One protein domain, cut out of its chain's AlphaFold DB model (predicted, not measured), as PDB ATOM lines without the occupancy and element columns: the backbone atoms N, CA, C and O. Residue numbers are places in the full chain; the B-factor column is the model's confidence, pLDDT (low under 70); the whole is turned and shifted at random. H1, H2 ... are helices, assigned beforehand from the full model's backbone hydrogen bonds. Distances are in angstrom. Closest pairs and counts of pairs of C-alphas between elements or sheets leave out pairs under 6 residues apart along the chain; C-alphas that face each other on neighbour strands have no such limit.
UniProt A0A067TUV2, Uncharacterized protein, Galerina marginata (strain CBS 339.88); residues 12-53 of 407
ATOM      1  N   TYR A  12      22.056 -29.562 -21.181       79.81
ATOM      2  CA  TYR A  12      22.209 -28.209 -20.657       79.81
ATOM      3  C   TYR A  12      23.586 -28.077 -20.009       79.81
ATOM      4  O   TYR A  12      23.989 -28.940 -19.226       79.81
ATOM      5  N   SER A  13      24.302 -27.002 -20.333       87.38
ATOM      6  CA  SER A  13      25.571 -26.728 -19.667       87.38
ATOM      7  C   SER A  13      25.334 -26.510 -18.169       87.38
ATOM      8  O   SER A  13      24.329 -25.918 -17.767       87.38
ATOM      9  N   GLU A  14      26.273 -26.958 -17.337       87.06
ATOM     10  CA  GLU A  14      26.252 -26.728 -15.884       87.06
ATOM     11  C   GLU A  14      26.106 -25.226 -15.568       87.06
ATOM     12  O   GLU A  14      25.313 -24.827 -14.722       87.06
ATOM     13  N   GLN A  15      26.739 -24.374 -16.381       86.50
ATOM     14  CA  GLN A  15      26.624 -22.920 -16.305       86.50
ATOM     15  C   GLN A  15      25.201 -22.386 -16.576       86.50
ATOM     16  O   GLN A  15      24.760 -21.449 -15.910       86.50
ATOM     17  N   GLU A  16      24.451 -22.965 -17.522       86.12
ATOM     18  CA  GLU A  16      23.035 -22.620 -17.729       86.12
ATOM     19  C   GLU A  16      22.146 -23.086 -16.574       86.12
ATOM     20  O   GLU A  16      21.159 -22.422 -16.248       86.12
ATOM     21  N   PHE A  17      22.458 -24.242 -15.987       90.06
ATOM     22  CA  PHE A  17      21.739 -24.782 -14.838       90.06
ATOM     23  C   PHE A  17      21.922 -23.874 -13.613       90.06
ATOM     24  O   PHE A  17      20.929 -23.408 -13.050       90.06
ATOM     25  N   ASP A  18      23.163 -23.507 -13.293       90.75
ATOM     26  CA  ASP A  18      23.497 -22.584 -12.205       90.75
ATOM     27  C   ASP A  18      22.884 -21.192 -12.409       90.75
ATOM     28  O   ASP A  18      22.352 -20.597 -11.467       90.75
ATOM     29  N   GLN A  19      22.879 -20.675 -13.644       91.00
ATOM     30  CA  GLN A  19      22.225 -19.402 -13.960       91.00
ATOM     31  C   GLN A  19      20.703 -19.469 -13.744       91.00
ATOM     32  O   GLN A  19      20.113 -18.527 -13.204       91.00
ATOM     33  N   LYS A  20      20.055 -20.577 -14.133       88.12
ATOM     34  CA  LYS A  20      18.613 -20.794 -13.919       88.12
ATOM     35  C   LYS A  20      18.285 -20.938 -12.427       88.12
ATOM     36  O   LYS A  20      17.324 -20.316 -11.978       88.12
ATOM     37  N   ILE A  21      19.093 -21.671 -11.655       89.50
ATOM     38  CA  ILE A  21      18.930 -21.805 -10.194       89.50
ATOM     39  C   ILE A  21      19.114 -20.465  -9.485       89.50
ATOM     40  O   ILE A  21      18.290 -20.111  -8.641       89.50
ATOM     41  N   SER A  22      20.156 -19.710  -9.841       88.25
ATOM     42  CA  SER A  22      20.426 -18.390  -9.258       88.25
ATOM     43  C   SER A  22      19.231 -17.464  -9.477       88.25
ATOM     44  O   SER A  22      18.651 -16.964  -8.519       88.25
ATOM     45  N   ARG A  23      18.751 -17.364 -10.726       88.88
ATOM     46  CA  ARG A  23      17.579 -16.551 -11.071       88.88
ATOM     47  C   ARG A  23      16.299 -17.006 -10.360       88.88
ATOM     48  O   ARG A  23      15.513 -16.160  -9.944       88.88
ATOM     49  N   ALA A  24      16.066 -18.312 -10.225       79.94
ATOM     50  CA  ALA A  24      14.904 -18.831  -9.501       79.94
ATOM     51  C   ALA A  24      14.977 -18.508  -7.997       79.94
ATOM     52  O   ALA A  24      13.964 -18.177  -7.384       79.94
ATOM     53  N   THR A  25      16.182 -18.541  -7.428       85.44
ATOM     54  CA  THR A  25      16.446 -18.206  -6.025       85.44
ATOM     55  C   THR A  25      16.270 -16.707  -5.779       85.44
ATOM     56  O   THR A  25      15.580 -16.332  -4.836       85.44
ATOM     57  N   ASP A  26      16.783 -15.848  -6.665       79.56
ATOM     58  CA  ASP A  26      16.580 -14.394  -6.603       79.56
ATOM     59  C   ASP A  26      15.086 -14.036  -6.654       79.56
ATOM     60  O   ASP A  26      14.597 -13.264  -5.827       79.56
ATOM     61  N   ILE A  27      14.327 -14.650  -7.574       79.00
ATOM     62  CA  ILE A  27      12.869 -14.479  -7.650       79.00
ATOM     63  C   ILE A  27      12.206 -14.961  -6.352       79.00
ATOM     64  O   ILE A  27      11.351 -14.257  -5.821       79.00
ATOM     65  N   SER A  28      12.617 -16.105  -5.798       72.50
ATOM     66  CA  SER A  28      12.063 -16.632  -4.542       72.50
ATOM     67  C   SER A  28      12.385 -15.779  -3.308       72.50
ATOM     68  O   SER A  28      11.656 -15.871  -2.325       72.50
ATOM     69  N   ILE A  29      13.459 -14.984  -3.324       76.50
ATOM     70  CA  ILE A  29      13.825 -14.072  -2.226       76.50
ATOM     71  C   ILE A  29      13.069 -12.742  -2.346       76.50
ATOM     72  O   ILE A  29      12.660 -12.170  -1.337       76.50
ATOM     73  N   VAL A  30      12.891 -12.240  -3.572       71.50
ATOM     74  CA  VAL A  30      12.226 -10.952  -3.840       71.50
ATOM     75  C   VAL A  30      10.699 -11.077  -3.833       71.50
ATOM     76  O   VAL A  30      10.009 -10.116  -3.488       71.50
ATOM     77  N   THR A  31      10.154 -12.246  -4.174       68.81
ATOM     78  CA  THR A  31       8.710 -12.504  -4.096       68.81
ATOM     79  C   THR A  31       8.298 -12.596  -2.631       68.81
ATOM     80  O   THR A  31       8.540 -13.599  -1.964       68.81
ATOM     81  N   SER A  32       7.678 -11.531  -2.120       62.75
ATOM     82  CA  SER A  32       7.092 -11.505  -0.777       62.75
ATOM     83  C   SER A  32       6.169 -12.703  -0.567       62.75
ATOM     84  O   SER A  32       5.356 -12.984  -1.449       62.75
ATOM     85  N   PHE A  33       6.273 -13.357   0.598       71.38
ATOM     86  CA  PHE A  33       5.470 -14.529   0.962       71.38
ATOM     87  C   PHE A  33       4.007 -14.369   0.516       71.38
ATOM     88  O   PHE A  33       3.405 -13.334   0.834       71.38
ATOM     89  N   PRO A  34       3.434 -15.354  -0.206       74.50
ATOM     90  CA  PRO A  34       2.055 -15.265  -0.658       74.50
ATOM     91  C   PRO A  34       1.145 -15.067   0.553       74.50
ATOM     92  O   PRO A  34       1.392 -15.610   1.633       74.50
ATOM     93  N   ARG A  35       0.090 -14.263   0.396       79.62
ATOM     94  CA  ARG A  35      -0.912 -14.132   1.455       79.62
ATOM     95  C   ARG A  35      -1.612 -15.475   1.582       79.62
ATOM     96  O   ARG A  35      -2.240 -15.917   0.632       79.62
ATOM     97  N   ILE A  36      -1.483 -16.111   2.736       87.75
ATOM     98  CA  ILE A  36      -2.153 -17.375   3.036       87.75
ATOM     99  C   ILE A  36      -3.499 -17.054   3.700       87.75
ATOM    100  O   ILE A  36      -3.586 -16.113   4.496       87.75
ATOM    101  N   ASP A  37      -4.551 -17.786   3.341       86.31
ATOM    102  CA  ASP A  37      -5.869 -17.682   3.963       86.31
ATOM    103  C   ASP A  37      -5.945 -18.415   5.322       86.31
ATOM    104  O   ASP A  37      -4.937 -18.848   5.886       86.31
ATOM    105  N   GLN A  38      -7.148 -18.506   5.900       89.31
ATOM    106  CA  GLN A  38      -7.354 -19.157   7.203       89.31
ATOM    107  C   GLN A  38      -7.250 -20.690   7.139       89.31
ATOM    108  O   GLN A  38      -7.003 -21.314   8.170       89.31
ATOM    109  N   ASP A  39      -7.403 -21.278   5.950       92.12
ATOM    110  CA  ASP A  39      -7.359 -22.723   5.703       92.12
ATOM    111  C   ASP A  39      -5.959 -23.204   5.268       92.12
ATOM    112  O   ASP A  39      -5.721 -24.406   5.134       92.12
ATOM    113  N   GLY A  40      -5.008 -22.279   5.093       85.50
ATOM    114  CA  GLY A  40      -3.623 -22.575   4.730       85.50
ATOM    115  C   GLY A  40      -3.336 -22.526   3.226       85.50
ATOM    116  O   GLY A  40      -2.243 -22.922   2.820       85.50
ATOM    117  N   TRP A  41      -4.272 -22.041   2.406       90.88
ATOM    118  CA  TRP A  41      -4.105 -21.922   0.956       90.88
ATOM    119  C   TRP A  41      -3.618 -20.536   0.541       90.88
ATOM    120  O   TRP A  41      -3.879 -19.533   1.204       90.88
ATOM    121  N   GLU A  42      -2.898 -20.467  -0.578       87.31
ATOM    122  CA  GLU A  42      -2.497 -19.193  -1.173       87.31
ATOM    123  C   GLU A  42      -3.743 -18.435  -1.651       87.31
ATOM    124  O   GLU A  42      -4.473 -18.886  -2.537       87.31
ATOM    125  N   LEU A  43      -3.990 -17.271  -1.052       88.94
ATOM    126  CA  LEU A  43      -5.102 -16.402  -1.392       88.94
ATOM    127  C   LEU A  43      -4.876 -15.851  -2.803       88.94
ATOM    128  O   LEU A  43      -3.983 -15.032  -3.024       88.94
ATOM    129  N   TYR A  44      -5.705 -16.295  -3.747       85.56
ATOM    130  CA  TYR A  44      -5.646 -15.867  -5.141       85.56
ATOM    131  C   TYR A  44      -5.771 -14.340  -5.254       85.56
ATOM    132  O   TYR A  44      -6.836 -13.777  -4.993       85.56
ATOM    133  N   ASP A  45      -4.688 -13.681  -5.670       82.81
ATOM    134  CA  ASP A  45      -4.670 -12.261  -6.017       82.81
ATOM    135  C   ASP A  45      -4.764 -12.107  -7.547       82.81
ATOM    136  O   ASP A  45      -3.782 -12.373  -8.248       82.81
ATOM    137  N   PRO A  46      -5.912 -11.660  -8.097       79.25
ATOM    138  CA  PRO A  46      -6.051 -11.428  -9.532       79.25
ATOM    139  C   PRO A  46      -5.027 -10.414 -10.067       79.25
ATOM    140  O   PRO A  46      -4.548 -10.560 -11.189       79.25
ATOM    141  N   ALA A  47      -4.652  -9.413  -9.260       79.06
ATOM    142  CA  ALA A  47      -3.733  -8.357  -9.673       79.06
ATOM    143  C   ALA A  47      -2.275  -8.840  -9.757       79.06
ATOM    144  O   ALA A  47      -1.455  -8.198 -10.416       79.06
ATOM    145  N   ALA A  48      -1.931  -9.976  -9.139       74.75
ATOM    146  CA  ALA A  48      -0.601 -10.560  -9.277       74.75
ATOM    147  C   ALA A  48      -0.313 -10.950 -10.737       74.75
ATOM    148  O   ALA A  48       0.780 -10.679 -11.231       74.75
ATOM    149  N   PHE A  49      -1.301 -11.512 -11.445       68.88
ATOM    150  CA  PHE A  49      -1.153 -12.011 -12.819       68.88
ATOM    151  C   PHE A  49      -1.028 -10.891 -13.862       68.88
ATOM    152  O   PHE A  49      -0.166 -10.968 -14.741       68.88
ATOM    153  N   ASP A  50      -1.821  -9.824 -13.733       69.75
ATOM    154  CA  ASP A  50      -1.764  -8.676 -14.650       69.75
ATOM    155  C   ASP A  50      -0.410  -7.946 -14.571       69.75
ATOM    156  O   ASP A  50       0.140  -7.514 -15.587       69.75
ATOM    157  N   ASN A  51       0.186  -7.877 -13.375       58.25
ATOM    158  CA  ASN A  51       1.464  -7.201 -13.167       58.25
ATOM    159  C   ASN A  51       2.664  -7.956 -13.776       58.25
ATOM    160  O   ASN A  51       3.592  -7.301 -14.262       58.25
ATOM    161  N   VAL A  52       2.655  -9.299 -13.845       58.00
ATOM    162  CA  VAL A  52       3.777 -10.067 -14.444       58.00
ATOM    163  C   VAL A  52       3.955  -9.755 -15.934       58.00
ATOM    164  O   VAL A  52       5.080  -9.736 -16.434       58.00
ATOM    165  N   SER A  53       2.867  -9.420 -16.634       50.97
ATOM    166  CA  SER A  53       2.898  -9.029 -18.053       50.97
ATOM    167  C   SER A  53       3.588  -7.680 -18.305       50.97
ATOM    168  O   SER A  53       3.863  -7.339 -19.454       50.97
TER     169      SER A  53
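This is residues 12 to 53 of the 407 residues of an uncharacterized protein of Galerina marginata (strain CBS 339.88) (UniProt A0A067TUV2). One long helix, H1, sticks out as an arm from a looped link, and a short helix, H2, stands off at the link's other end, with nothing packed between the two. The printed part has 42 residues, with two named helices, H1 then H2, and no named strand; its class is all helix. It is extended, with a radius of gyration of the C-alphas of 14.5 A, and spans 42 by 24 by 17 A.

Find C-alpha 14 at (26.252, -26.728, -15.884); from there H1, residues 14 to 30, runs 24.3 A to C-alpha 30 at (12.226, -10.952, -3.840). H2, residues 46 to 52, ends at C-alpha 52, at (3.777, -10.067, -14.444).

H1 and H2 are apart, with no C-alpha of one within 8 A of the other. In H1 every O i to N i+4 pair is within hydrogen-bond range; in H2 it is 1 of 3, beside 2 of 4 O i to N i+3 pairs.

The C-alphas of Ser 13 and Gln 38, the two farthest apart, are 43.2 A apart. The printed part has no cut. Residues 31 to 45 make a long link; pLDDT is under 70 at residues 31 to 32 and 49 to 53.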